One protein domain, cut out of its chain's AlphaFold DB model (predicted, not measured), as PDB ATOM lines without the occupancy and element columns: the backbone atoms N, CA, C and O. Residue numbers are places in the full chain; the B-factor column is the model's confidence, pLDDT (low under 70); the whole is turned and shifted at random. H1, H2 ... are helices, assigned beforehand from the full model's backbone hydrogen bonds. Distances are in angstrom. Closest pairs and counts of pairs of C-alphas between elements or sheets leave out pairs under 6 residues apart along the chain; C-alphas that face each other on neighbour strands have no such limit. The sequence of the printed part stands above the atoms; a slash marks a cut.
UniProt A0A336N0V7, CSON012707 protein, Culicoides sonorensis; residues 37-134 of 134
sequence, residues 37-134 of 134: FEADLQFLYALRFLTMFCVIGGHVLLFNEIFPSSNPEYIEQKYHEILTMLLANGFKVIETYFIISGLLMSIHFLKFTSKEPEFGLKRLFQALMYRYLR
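Overview. This is residues 37 to 134 of the 134 residues of the protein "CSON012707 protein" of Culicoides sonorensis (UniProt A0A336N0V7). Two long helices, H2 and H5, lie side by side over part of their lengths, running opposite ways and slid along each other into a long rod. At one end of the rod the chain loops out beyond H2 and returns through the short helices H3 and H4, with H4 packed on H2; at the other end residues 108 to 134, of which 108 to 113 belong to H5 and 121 to 133 to H6, stick out free like a hook. The printed part has 98 residues with six named helices, H1 to H6 in order, and no named strand; its class is all helix. It is extended, with a radius of gyration of the C-alphas of 19.4 A, and spans 61 by 28 by 19 A.

Along the chain. H1, residues 37 to 40, is 5.3 A long from first to last C-alpha and begins with C-alpha 37 at (55.454, 63.272, -29.909). H2, residues 42 to 66, is the longest helix by residues and measures 36.4 A, ending with C-alpha 66 at (77.353, 96.796, -12.404). H3, residues 72 to 78, measures 10.1 A, and H4, residues 82 to 88, measures 9.8 A. H5, residues 90 to 113, measures 34.2 A. H6, residues 121 to 133, measures 18.4 A and ends with C-alpha 133 at (80.128, 62.333, -20.079).

Arrangement. H1 and H2 meet only through their link. H2 and H5 touch, with the C-alphas of Gly 58 and Gly 90 the closest at 5.7 A, and run opposite ways at a shallow tilt of 33 degrees, only just short of steep. H2 touches H4 with residues 54 to 62 alone; their closest C-alphas, of Gly 58 and Leu 87, are 5.0 A apart, and their lines are about perpendicular at 75 degrees. H3 is close to H2 but not clearly touching, its closest C-alphas being those of Glu 65 and Ile 75 at 7.5 A. H4 and H5 are close but not clearly touching, with the C-alphas of Leu 87 and Val 93 the closest at 7.3 A. H6 touches no helix, and H5 and H6 are apart. Every O i to N i+4 pair is within hydrogen-bond range in H2, H3, H4, H5 and H6, while H1 is too short for such a pair.

Size, cuts and confidence. The two C-alphas farthest apart, those of Asn 71 and Glu 118, are 61.6 A apart. Residues 66 to 74, of which 72 to 74 belong to H3, stand free. The printed part has no cut and no long link: the link from H5 to H6, 7 residues, is short, and the others are tight. The mean pLDDT of the printed part is 83.3, and residues 117 to 119 and residue 134 are under 70.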
ATOM      1  N   PHE A  37      55.403  62.540 -31.179       75.62
ATOM      2  CA  PHE A  37      55.454  63.272 -29.909       75.62
ATOM      3  C   PHE A  37      56.535  64.369 -29.872       75.62
ATOM      4  O   PHE A  37      56.341  65.428 -29.289       75.62
ATOM      5  N   GLU A  38      57.677  64.141 -30.527       76.00
ATOM      6  CA  GLU A  38      58.769  65.120 -30.604       76.00
ATOM      7  C   GLU A  38      58.413  66.344 -31.471       76.00
ATOM      8  O   GLU A  38      58.969  67.420 -31.259       76.00
ATOM      9  N   ALA A  39      57.479  66.206 -32.422       79.75
ATOM     10  CA  ALA A  39      56.952  67.332 -33.192       79.75
ATOM     11  C   ALA A  39      56.082  68.249 -32.316       79.75
ATOM     12  O   ALA A  39      56.202  69.468 -32.412       79.75
ATOM     13  N   ASP A  40      55.292  67.681 -31.400       81.94
ATOM     14  CA  ASP A  40      54.439  68.458 -30.488       81.94
ATOM     15  C   ASP A  40      55.274  69.245 -29.458       81.94
ATOM     16  O   ASP A  40      54.953  70.378 -29.102       81.94
ATOM     17  N   LEU A  41      56.408  68.681 -29.026       85.88
ATOM     18  CA  LEU A  41      57.368  69.347 -28.135       85.88
ATOM     19  C   LEU A  41      58.256  70.380 -28.846       85.88
ATOM     20  O   LEU A  41      58.915  71.181 -28.176       85.88
ATOM     21  N   GLN A  42      58.285  70.401 -30.182       84.56
ATOM     22  CA  GLN A  42      59.192  71.252 -30.961       84.56
ATOM     23  C   GLN A  42      59.002  72.744 -30.658       84.56
ATOM     24  O   GLN A  42      59.984  73.483 -30.562       84.56
ATOM     25  N   PHE A  43      57.760  73.179 -30.436       86.50
ATOM     26  CA  PHE A  43      57.464  74.556 -30.041       86.50
ATOM     27  C   PHE A  43      58.120  74.926 -28.704       86.50
ATOM     28  O   PHE A  43      58.736  75.983 -28.580       86.50
ATOM     29  N   LEU A  44      58.056  74.035 -27.713       89.56
ATOM     30  CA  LEU A  44      58.660  74.277 -26.404       89.56
ATOM     31  C   LEU A  44      60.193  74.303 -26.480       89.56
ATOM     32  O   LEU A  44      60.826  75.094 -25.782       89.56
ATOM     33  N   TYR A  45      60.800  73.497 -27.358       88.12
ATOM     34  CA  TYR A  45      62.233  73.594 -27.648       88.12
ATOM     35  C   TYR A  45      62.608  74.939 -28.285       88.12
ATOM     36  O   TYR A  45      63.614  75.533 -27.896       88.12
ATOM     37  N   ALA A  46      61.794  75.451 -29.213       88.44
ATOM     38  CA  ALA A  46      62.008  76.765 -29.818       88.44
ATOM     39  C   ALA A  46      61.855  77.905 -28.794       88.44
ATOM     40  O   ALA A  46      62.681  78.815 -28.748       88.44
ATOM     41  N   LEU A  47      60.853  77.824 -27.916       89.75
ATOM     42  CA  LEU A  47      60.649  78.795 -26.840       89.75
ATOM     43  C   LEU A  47      61.800  78.770 -25.825       89.75
ATOM     44  O   LEU A  47      62.278  79.816 -25.386       89.75
ATOM     45  N   ARG A  48      62.301  77.577 -25.489       88.50
ATOM     46  CA  ARG A  48      63.502  77.411 -24.663       88.50
ATOM     47  C   ARG A  48      64.733  78.049 -25.310       88.50
ATOM     48  O   ARG A  48      65.527  78.683 -24.623       88.50
ATOM     49  N   PHE A  49      64.901  77.881 -26.620       89.06
ATOM     50  CA  PHE A  49      65.988  78.515 -27.362       89.06
ATOM     51  C   PHE A  49      65.876  80.041 -27.303       89.06
ATOM     52  O   PHE A  49      66.841  80.701 -26.934       89.06
ATOM     53  N   LEU A  50      64.691  80.602 -27.562       90.12
ATOM     54  CA  LEU A  50      64.457  82.046 -27.499       90.12
ATOM     55  C   LEU A  50      64.735  82.620 -26.099       90.12
ATOM     56  O   LEU A  50      65.486  83.583 -25.962       90.12
ATOM     57  N   THR A  51      64.182  81.994 -25.057       89.62
ATOM     58  CA  THR A  51      64.392  82.419 -23.662       89.62
ATOM     59  C   THR A  51      65.861  82.346 -23.245       89.62
ATOM     60  O   THR A  51      66.313  83.204 -22.491       89.62
ATOM     61  N   MET A  52      66.648  81.408 -23.786       89.12
ATOM     62  CA  MET A  52      68.094  81.350 -23.552       89.12
ATOM     63  C   MET A  52      68.828  82.592 -24.091       89.12
ATOM     64  O   MET A  52      69.712  83.103 -23.407       89.12
ATOM     65  N   PHE A  53      68.442  83.137 -25.253       89.62
ATOM     66  CA  PHE A  53      69.008  84.412 -25.731       89.62
ATOM     67  C   PHE A  53      68.620  85.582 -24.842       89.62
ATOM     68  O   PHE A  53      69.459  86.440 -24.582       89.62
ATOM     69  N   CYS A  54      67.382  85.610 -24.342       88.06
ATOM     70  CA  CYS A  54      66.958  86.640 -23.400       88.06
ATOM     71  C   CYS A  54      67.780  86.581 -22.102       88.06
ATOM     72  O   CYS A  54      68.216  87.618 -21.621       88.06
ATOM     73  N   VAL A  55      68.069  85.389 -21.570       88.38
ATOM     74  CA  VAL A  55      68.933  85.230 -20.383       88.38
ATOM     75  C   VAL A  55      70.354  85.734 -20.656       88.38
ATOM     76  O   VAL A  55      70.900  86.492 -19.856       88.38
ATOM     77  N   ILE A  56      70.944  85.370 -21.800       90.19
ATOM     78  CA  ILE A  56      72.282  85.844 -22.191       90.19
ATOM     79  C   ILE A  56      72.295  87.373 -22.325       90.19
ATOM     80  O   ILE A  56      73.176  88.027 -21.771       90.19
ATOM     81  N   GLY A  57      71.303  87.949 -23.008       87.88
ATOM     82  CA  GLY A  57      71.151  89.399 -23.138       87.88
ATOM     83  C   GLY A  57      70.988  90.095 -21.785       87.88
ATOM     84  O   GLY A  57      71.624  91.117 -21.544       87.88
ATOM     85  N   GLY A  58      70.215  89.501 -20.870       86.81
ATOM     86  CA  GLY A  58      70.057  89.983 -19.499       86.81
ATOM     87  C   GLY A  58      71.377  90.023 -18.727       86.81
ATOM     88  O   GLY A  58      71.658  91.012 -18.059       86.81
ATOM     89  N   HIS A  59      72.241  89.011 -18.869       88.12
ATOM     90  CA  HIS A  59      73.571  89.033 -18.249       88.12
ATOM     91  C   HIS A  59      74.469  90.139 -18.811       88.12
ATOM     92  O   HIS A  59      75.178  90.790 -18.048       88.12
ATOM     93  N   VAL A  60      74.429  90.383 -20.125       86.25
ATOM     94  CA  VAL A  60      75.192  91.475 -20.754       86.25
ATOM     95  C   VAL A  60      74.730  92.840 -20.238       86.25
ATOM     96  O   VAL A  60      75.562  93.709 -19.978       86.25
ATOM     97  N   LEU A  61      73.423  93.030 -20.054       82.25
ATOM     98  CA  LEU A  61      72.881  94.258 -19.469       82.25
ATOM     99  C   LEU A  61      73.272  94.410 -17.997       82.25
ATOM    100  O   LEU A  61      73.770  95.466 -17.623       82.25
ATOM    101  N   LEU A  62      73.181  93.339 -17.206       83.88
ATOM    102  CA  LEU A  62      73.655  93.322 -15.817       83.88
ATOM    103  C   LEU A  62      75.118  93.761 -15.705       83.88
ATOM    104  O   LEU A  62      75.457  94.554 -14.834       83.88
ATOM    105  N   PHE A  63      75.989  93.289 -16.600       82.81
ATOM    106  CA  PHE A  63      77.377  93.746 -16.619       82.81
ATOM    107  C   PHE A  63      77.488  95.251 -16.902       82.81
ATOM    108  O   PHE A  63      78.268  95.923 -16.237       82.81
ATOM    109  N   ASN A  64      76.697  95.799 -17.830       79.19
ATOM    110  CA  ASN A  64      76.701  97.241 -18.104       79.19
ATOM    111  C   ASN A  64      76.212  98.084 -16.914       79.19
ATOM    112  O   ASN A  64      76.680  99.204 -16.749       79.19
ATOM    113  N   GLU A  65      75.305  97.557 -16.089       76.56
ATOM    114  CA  GLU A  65      74.782  98.246 -14.900       76.56
ATOM    115  C   GLU A  65      75.721  98.151 -13.687       76.56
ATOM    116  O   GLU A  65      75.815  99.088 -12.899       76.56
ATOM    117  N   ILE A  66      76.426  97.023 -13.526       80.94
ATOM    118  CA  ILE A  66      77.353  96.796 -12.404       80.94
ATOM    119  C   ILE A  66      78.635  97.621 -12.560       80.94
ATOM    120  O   ILE A  66      79.209  98.067 -11.562       80.94
ATOM    121  N   PHE A  67      79.125  97.802 -13.790       80.81
ATOM    122  CA  PHE A  67      80.344  98.570 -14.021       80.81
ATOM    123  C   PHE A  67      80.064 100.081 -14.008       80.81
ATOM    124  O   PHE A  67      79.128 100.540 -14.660       80.81
ATOM    125  N   PRO A  68      80.896 100.883 -13.317       73.69
ATOM    126  CA  PRO A  68      80.737 102.329 -13.308       73.69
ATOM    127  C   PRO A  68      80.953 102.889 -14.719       73.69
ATOM    128  O   PRO A  68      82.057 102.859 -15.265       73.69
ATOM    129  N   SER A  69      79.874 103.397 -15.306       76.50
ATOM    130  CA  SER A  69      79.877 104.064 -16.604       76.50
ATOM    131  C   SER A  69      80.327 105.517 -16.466       76.50
ATOM    132  O   SER A  69      79.888 106.233 -15.568       76.50
ATOM    133  N   SER A  70      81.158 105.986 -17.401       79.25
ATOM    134  CA  SER A  70      81.514 107.409 -17.507       79.25
ATOM    135  C   SER A  70      80.328 108.295 -17.909       79.25
ATOM    136  O   SER A  70      80.403 109.507 -17.733       79.25
ATOM    137  N   ASN A  71      79.250 107.711 -18.447       81.62
ATOM    138  CA  ASN A  71      78.020 108.414 -18.801       81.62
ATOM    139  C   ASN A  71      76.782 107.671 -18.247       81.62
ATOM    140  O   ASN A  71      76.254 106.774 -18.916       81.62
ATOM    141  N   PRO A  72      76.325 108.002 -17.029       78.62
ATOM    142  CA  PRO A  72      75.168 107.352 -16.413       78.62
ATOM    143  C   PRO A  72      73.842 107.700 -17.106       78.62
ATOM    144  O   PRO A  72      72.958 106.851 -17.167       78.62
ATOM    145  N   GLU A  73      73.727 108.888 -17.711       82.94
ATOM    146  CA  GLU A  73      72.510 109.338 -18.405       82.94
ATOM    147  C   GLU A  73      72.169 108.438 -19.604       82.94
ATOM    148  O   GLU A  73      71.006 108.140 -19.871       82.94
ATOM    149  N   TYR A  74      73.190 107.920 -20.295       80.75
ATOM    150  CA  TYR A  74      72.996 106.963 -21.386       80.75
ATOM    151  C   TYR A  74      72.366 105.645 -20.909       80.75
ATOM    152  O   TYR A  74      71.517 105.080 -21.597       80.75
ATOM    153  N   ILE A  75      72.770 105.150 -19.736       77.56
ATOM    154  CA  ILE A  75      72.213 103.918 -19.160       77.56
ATOM    155  C   ILE A  75      70.785 104.173 -18.674       77.56
ATOM    156  O   ILE A  75      69.898 103.360 -18.925       77.56
ATOM    157  N   GLU A  76      70.539 105.324 -18.053       80.06
ATOM    158  CA  GLU A  76      69.212 105.719 -17.576       80.06
ATOM    159  C   GLU A  76      68.193 105.804 -18.722       80.06
ATOM    160  O   GLU A  76      67.116 105.214 -18.644       80.06
ATOM    161  N   GLN A  77      68.567 106.416 -19.850       83.38
ATOM    162  CA  GLN A  77      67.704 106.475 -21.035       83.38
ATOM    163  C   GLN A  77      67.364 105.087 -21.591       83.38
ATOM    164  O   GLN A  77      66.268 104.878 -22.117       83.38
ATOM    165  N   LYS A  78      68.267 104.110 -21.442       78.94
ATOM    166  CA  LYS A  78      68.035 102.735 -21.893       78.94
ATOM    167  C   LYS A  78      66.998 102.000 -21.053       78.94
ATOM    168  O   LYS A  78      66.353 101.109 -21.593       78.94
ATOM    169  N   TYR A  79      66.732 102.386 -19.807       79.25
ATOM    170  CA  TYR A  79      65.648 101.779 -19.020       79.25
ATOM    171  C   TYR A  79      64.242 102.108 -19.537       79.25
ATOM    172  O   TYR A  79      63.298 101.377 -19.234       79.25
ATOM    173  N   HIS A  80      64.086 103.165 -20.337       82.31
ATOM    174  CA  HIS A  80      62.799 103.519 -20.941       82.31
ATOM    175  C   HIS A  80      62.445 102.670 -22.171       82.31
ATOM    176  O   HIS A  80      61.305 102.693 -22.636       82.31
ATOM    177  N   GLU A  81      63.396 101.901 -22.700       84.25
ATOM    178  CA  GLU A  81      63.139 100.965 -23.789       84.25
ATOM    179  C   GLU A  81      62.512  99.663 -23.258       84.25
ATOM    180  O   GLU A  81      62.944  99.075 -22.267       84.25
ATOM    181  N   ILE A  82      61.484  99.171 -23.955       80.31
ATOM    182  CA  ILE A  82      60.685  98.007 -23.528       80.31
ATOM    183  C   ILE A  82      61.545  96.740 -23.400       80.31
ATOM    184  O   ILE A  82      61.340  95.934 -22.492       80.31
ATOM    185  N   LEU A  83      62.514  96.549 -24.301       78.94
ATOM    186  CA  LEU A  83      63.376  95.364 -24.305       78.94
ATOM    187  C   LEU A  83      64.318  95.342 -23.102       78.94
ATOM    188  O   LEU A  83      64.444  94.318 -22.438       78.94
ATOM    189  N   THR A  84      64.946  96.466 -22.790       80.31
ATOM    190  CA  THR A  84      65.803  96.637 -21.612       80.31
ATOM    191  C   THR A  84      64.991  96.587 -20.331       80.31
ATOM    192  O   THR A  84      65.434  95.948 -19.391       80.31
ATOM    193  N   MET A  85      63.770  97.128 -20.295       81.62
ATOM    194  CA  MET A  85      62.875  96.989 -19.140       81.62
ATOM    195  C   MET A  85      62.469  95.523 -18.884       81.62
ATOM    196  O   MET A  85      62.414  95.070 -17.735       81.62
ATOM    197  N   LEU A  86      62.207  94.757 -19.948       81.56
ATOM    198  CA  LEU A  86      61.924  93.321 -19.870       81.56
ATOM    199  C   LEU A  86      63.153  92.536 -19.382       81.56
ATOM    200  O   LEU A  86      63.029  91.666 -18.522       81.56
ATOM    201  N   LEU A  87      64.333  92.840 -19.928       82.25
ATOM    202  CA  LEU A  87      65.580  92.144 -19.610       82.25
ATOM    203  C   LEU A  87      66.162  92.537 -18.245       82.25
ATOM    204  O   LEU A  87      66.751  91.684 -17.584       82.25
ATOM    205  N   ALA A  88      65.952  93.778 -17.796       78.06
ATOM    206  CA  ALA A  88      66.279  94.244 -16.447       78.06
ATOM    207  C   ALA A  88      65.479  93.464 -15.395       78.06
ATOM    208  O   ALA A  88      66.005  93.084 -14.351       78.06
ATOM    209  N   ASN A  89      64.237  93.083 -15.716       82.25
ATOM    210  CA  ASN A  89      63.465  92.099 -14.953       82.25
ATOM    211  C   ASN A  89      63.906  90.652 -15.250       82.25
ATOM    212  O   ASN A  89      63.081  89.742 -15.379       82.25
ATOM    213  N   GLY A  90      65.218  90.412 -15.327       79.81
ATOM    214  CA  GLY A  90      65.812  89.138 -15.735       79.81
ATOM    215  C   GLY A  90      65.341  87.937 -14.911       79.81
ATOM    216  O   GLY A  90      65.229  86.835 -15.445       79.81
ATOM    217  N   PHE A  91      64.953  88.147 -13.647       84.75
ATOM    218  CA  PHE A  91      64.345  87.110 -12.810       84.75
ATOM    219  C   PHE A  91      63.110  86.476 -13.466       84.75
ATOM    220  O   PHE A  91      62.975  85.255 -13.475       84.75
ATOM    221  N   LYS A  92      62.242  87.286 -14.085       86.31
ATOM    222  CA  LYS A  92      61.034  86.806 -14.767       86.31
ATOM    223  C   LYS A  92      61.369  85.977 -15.998       86.31
ATOM    224  O   LYS A  92      60.762  84.937 -16.232       86.31
ATOM    225  N   VAL A  93      62.383  86.388 -16.750       87.25
ATOM    226  CA  VAL A  93      62.867  85.635 -17.912       87.25
ATOM    227  C   VAL A  93      63.431  84.277 -17.476       87.25
ATOM    228  O   VAL A  93      63.064  83.245 -18.039       87.25
ATOM    229  N   ILE A  94      64.265  84.255 -16.435       90.56
ATOM    230  CA  ILE A  94      64.858  83.027 -15.887       90.56
ATOM    231  C   ILE A  94      63.772  82.083 -15.351       90.56
ATOM    232  O   ILE A  94      63.813  80.883 -15.623       90.56
ATOM    233  N   GLU A  95      62.771  82.619 -14.653       92.62
ATOM    234  CA  GLU A  95      61.615  81.867 -14.155       92.62
ATOM    235  C   GLU A  95      60.892  81.136 -15.299       92.62
ATOM    236  O   GLU A  95      60.694  79.920 -15.230       92.62
ATOM    237  N   THR A  96      60.597  81.825 -16.411       91.25
ATOM    238  CA  THR A  96      59.976  81.171 -17.579       91.25
ATOM    239  C   THR A  96      60.856  80.076 -18.188       91.25
ATOM    240  O   THR A  96      60.355  79.000 -18.524       91.25
ATOM    241  N   TYR A  97      62.173  80.293 -18.272       90.25
ATOM    242  CA  TYR A  97      63.117  79.291 -18.771       90.25
ATOM    243  C   TYR A  97      63.130  78.027 -17.897       90.25
ATOM    244  O   TYR A  97      63.129  76.904 -18.423       90.25
ATOM    245  N   PHE A  98      63.116  78.188 -16.570       91.56
ATOM    246  CA  PHE A  98      63.056  77.067 -15.631       91.56
ATOM    247  C   PHE A  98      61.741  76.299 -15.740       91.56
ATOM    248  O   PHE A  98      61.779  75.069 -15.766       91.56
ATOM    249  N   ILE A  99      60.605  76.987 -15.877       94.12
ATOM    250  CA  ILE A  99      59.292  76.344 -16.034       94.12
ATOM    251  C   ILE A  99      59.259  75.487 -17.305       94.12
ATOM    252  O   ILE A  99      58.918  74.305 -17.239       94.12
ATOM    253  N   ILE A 100      59.676  76.035 -18.451       92.44
ATOM    254  CA  ILE A 100      59.694  75.299 -19.728       92.44
ATOM    255  C   ILE A 100      60.648  74.101 -19.645       92.44
ATOM    256  O   ILE A 100      60.319  72.995 -20.075       92.44
ATOM    257  N   SER A 101      61.835  74.303 -19.070       91.62
ATOM    258  CA  SER A 101      62.837  73.246 -18.923       91.62
ATOM    259  C   SER A 101      62.375  72.138 -17.976       91.62
ATOM    260  O   SER A 101      62.598  70.961 -18.267       91.62
ATOM    261  N   GLY A 102      61.718  72.500 -16.872       92.69
ATOM    262  CA  GLY A 102      61.131  71.570 -15.913       92.69
ATOM    263  C   GLY A 102      59.976  70.776 -16.516       92.69
ATOM    264  O   GLY A 102      59.930  69.558 -16.357       92.69
ATOM    265  N   LEU A 103      59.104  71.431 -17.287       93.00
ATOM    266  CA  LEU A 103      58.024  70.773 -18.022       93.00
ATOM    267  C   LEU A 103      58.577  69.729 -18.998       93.00
ATOM    268  O   LEU A 103      58.171  68.571 -18.954       93.00
ATOM    269  N   LEU A 104      59.552  70.107 -19.831       90.62
ATOM    270  CA  LEU A 104      60.200  69.178 -20.759       90.62
ATOM    271  C   LEU A 104      60.833  67.995 -20.030       90.62
ATOM    272  O   LEU A 104      60.688  66.853 -20.463       90.62
ATOM    273  N   MET A 105      61.531  68.265 -18.926       90.06
ATOM    274  CA  MET A 105      62.149  67.221 -18.117       90.06
ATOM    275  C   MET A 105      61.099  66.256 -17.566       90.06
ATOM    276  O   MET A 105      61.281  65.050 -17.687       90.06
ATOM    277  N   SER A 106      59.998  66.770 -17.016       90.75
ATOM    278  CA  SER A 106      58.897  65.965 -16.475       90.75
ATOM    279  C   SER A 106      58.264  65.076 -17.546       90.75
ATOM    280  O   SER A 106      58.085  63.877 -17.342       90.75
ATOM    281  N   ILE A 107      58.016  65.632 -18.734       89.81
ATOM    282  CA  ILE A 107      57.448  64.899 -19.868       89.81
ATOM    283  C   ILE A 107      58.369  63.747 -20.306       89.81
ATOM    284  O   ILE A 107      57.922  62.608 -20.470       89.81
ATOM    285  N   HIS A 108      59.667  64.018 -20.469       86.00
ATOM    286  CA  HIS A 108      60.652  62.987 -20.822       86.00
ATOM    287  C   HIS A 108      60.829  61.950 -19.712       86.00
ATOM    288  O   HIS A 108      60.965  60.762 -19.998       86.00
ATOM    289  N   PHE A 109      60.790  62.385 -18.455       85.69
ATOM    290  CA  PHE A 109      60.877  61.511 -17.293       85.69
ATOM    291  C   PHE A 109      59.688  60.552 -17.223       85.69
ATOM    292  O   PHE A 109      59.885  59.349 -17.086       85.69
ATOM    293  N   LEU A 110      58.464  61.050 -17.409       86.94
ATOM    294  CA  LEU A 110      57.263  60.217 -17.438       86.94
ATOM    295  C   LEU A 110      57.338  59.181 -18.568       86.94
ATOM    296  O   LEU A 110      57.118  57.997 -18.332       86.94
ATOM    297  N   LYS A 111      57.745  59.600 -19.774       84.38
ATOM    298  CA  LYS A 111      57.940  58.703 -20.926       84.38
ATOM    299  C   LYS A 111      58.991  57.620 -20.664       84.38
ATOM    300  O   LYS A 111      58.869  56.518 -21.194       84.38
ATOM    301  N   PHE A 112      60.030  57.932 -19.892       80.88
ATOM    302  CA  PHE A 112      61.055  56.971 -19.496       80.88
ATOM    303  C   PHE A 112      60.510  55.964 -18.473       80.88
ATOM    304  O   PHE A 112      60.600  54.759 -18.696       80.88
ATOM    305  N   THR A 113      59.873  56.445 -17.406       82.44
ATOM    306  CA  THR A 113      59.310  55.603 -16.339       82.44
ATOM    307  C   THR A 113      58.173  54.704 -16.836       82.44
ATOM    308  O   THR A 113      58.054  53.569 -16.393       82.44
ATOM    309  N   SER A 114      57.372  55.143 -17.816       80.19
ATOM    310  CA  SER A 114      56.353  54.286 -18.444       80.19
ATOM    311  C   SER A 114      56.933  53.087 -19.204       80.19
ATOM    312  O   SER A 114      56.209  52.128 -19.453       80.19
ATOM    313  N   LYS A 115      58.210  53.134 -19.606       80.25
ATOM    314  CA  LYS A 115      58.885  52.022 -20.293       80.25
ATOM    315  C   LYS A 115      59.598  51.077 -19.328       80.25
ATOM    316  O   LYS A 115      59.721  49.899 -19.634       80.25
ATOM    317  N   GLU A 116      60.053  51.587 -18.189       74.25
ATOM    318  CA  GLU A 116      60.824  50.850 -17.185       74.25
ATOM    319  C   GLU A 116      60.230  51.143 -15.791       74.25
ATOM    320  O   GLU A 116      60.597  52.145 -15.169       74.25
ATOM    321  N   PRO A 117      59.303  50.305 -15.286       66.56
ATOM    322  CA  PRO A 117      58.613  50.554 -14.017       66.56
ATOM    323  C   PRO A 117      59.516  50.377 -12.782       66.56
ATOM    324  O   PRO A 117      59.229  50.938 -11.726       66.56
ATOM    325  N   GLU A 118      60.630  49.645 -12.898       67.12
ATOM    326  CA  GLU A 118      61.592  49.440 -11.805       67.12
ATOM    327  C   GLU A 118      62.668  50.528 -11.790       67.12
ATOM    328  O   GLU A 118      63.835  50.336 -12.151       67.12
ATOM    329  N   PHE A 119      62.263  51.725 -11.383       62.72
ATOM    330  CA  PHE A 119      63.157  52.867 -11.355       62.72
ATOM    331  C   PHE A 119      63.816  53.063  -9.985       62.72
ATOM    332  O   PHE A 119      63.182  53.476  -9.018       62.72
ATOM    333  N   GLY A 120      65.124  52.805  -9.907       76.50
ATOM    334  CA  GLY A 120      65.948  53.108  -8.733       76.50
ATOM    335  C   GLY A 120      66.790  54.378  -8.910       76.50
ATOM    336  O   GLY A 120      67.375  54.598  -9.972       76.50
ATOM    337  N   LEU A 121      66.954  55.169  -7.839       75.31
ATOM    338  CA  LEU A 121      67.773  56.400  -7.810       75.31
ATOM    339  C   LEU A 121      69.205  56.206  -8.348       75.31
ATOM    340  O   LEU A 121      69.753  57.104  -8.986       75.31
ATOM    341  N   LYS A 122      69.799  55.019  -8.159       79.00
ATOM    342  CA  LYS A 122      71.118  54.667  -8.719       79.00
ATOM    343  C   LYS A 122      71.156  54.747 -10.247       79.00
ATOM    344  O   LYS A 122      72.119  55.273 -10.796       79.00
ATOM    345  N   ARG A 123      70.118  54.256 -10.935       77.94
ATOM    346  CA  ARG A 123      70.038  54.309 -12.404       77.94
ATOM    347  C   ARG A 123      69.815  55.732 -12.900       77.94
ATOM    348  O   ARG A 123      70.376  56.100 -13.924       77.94
ATOM    349  N   LEU A 124      69.074  56.545 -12.146       78.94
ATOM    350  CA  LEU A 124      68.903  57.975 -12.418       78.94
ATOM    351  C   LEU A 124      70.257  58.695 -12.397       78.94
ATOM    352  O   LEU A 124      70.623  59.372 -13.355       78.94
ATOM    353  N   PHE A 125      71.040  58.476 -11.337       82.00
ATOM    354  CA  PHE A 125      72.372  59.062 -11.200       82.00
ATOM    355  C   PHE A 125      73.329  58.560 -12.289       82.00
ATOM    356  O   PHE A 125      74.052  59.352 -12.890       82.00
ATOM    357  N   GLN A 126      73.286  57.264 -12.613       82.94
ATOM    358  CA  GLN A 126      74.080  56.685 -13.697       82.94
ATOM    359  C   GLN A 126      73.697  57.259 -15.071       82.94
ATOM    360  O   GLN A 126      74.578  57.559 -15.874       82.94
ATOM    361  N   ALA A 127      72.404  57.466 -15.335       77.88
ATOM    362  CA  ALA A 127      71.918  58.087 -16.563       77.88
ATOM    363  C   ALA A 127      72.327  59.566 -16.664       77.88
ATOM    364  O   ALA A 127      72.719  60.016 -17.740       77.88
ATOM    365  N   LEU A 128      72.292  60.312 -15.554       82.88
ATOM    366  CA  LEU A 128      72.786  61.692 -15.496       82.88
ATOM    367  C   LEU A 128      74.291  61.765 -15.765       82.88
ATOM    368  O   LEU A 128      74.722  62.586 -16.569       82.88
ATOM    369  N   MET A 129      75.076  60.875 -15.153       86.06
ATOM    370  CA  MET A 129      76.516  60.777 -15.401       86.06
ATOM    371  C   MET A 129      76.812  60.435 -16.858       86.06
ATOM    372  O   MET A 129      77.572  61.148 -17.504       86.06
ATOM    373  N   TYR A 130      76.158  59.414 -17.418       86.25
ATOM    374  CA  TYR A 130      76.335  59.051 -18.825       86.25
ATOM    375  C   TYR A 130      75.952  60.198 -19.773       86.25
ATOM    376  O   TYR A 130      76.625  60.422 -20.773       86.25
ATOM    377  N   ARG A 131      74.902  60.960 -19.446       80.81
ATOM    378  CA  ARG A 131      74.484  62.137 -20.219       80.81
ATOM    379  C   ARG A 131      75.473  63.300 -20.132       80.81
ATOM    380  O   ARG A 131      75.534  64.072 -21.077       80.81
ATOM    381  N   TYR A 132      76.186  63.452 -19.019       78.88
ATOM    382  CA  TYR A 132      77.185  64.509 -18.844       78.88
ATOM    383  C   TYR A 132      78.543  64.145 -19.466       78.88
ATOM    384  O   TYR A 132      79.261  65.022 -19.928       78.88
ATOM    385  N   LEU A 133      78.894  62.853 -19.474       83.12
ATOM    386  CA  LEU A 133      80.128  62.333 -20.079       83.12
ATOM    387  C   LEU A 133      80.049  62.141 -21.604       83.12
ATOM    388  O   LEU A 133      81.095  62.087 -22.248       83.12
ATOM    389  N   ARG A 134      78.843  61.980 -22.163       67.31
ATOM    390  CA  ARG A 134      78.595  61.905 -23.611       67.31
ATOM    391  C   ARG A 134      78.604  63.289 -24.251       67.31
ATOM    392  O   ARG A 134      79.155  63.388 -25.369       67.31
TER     393      ARG A 134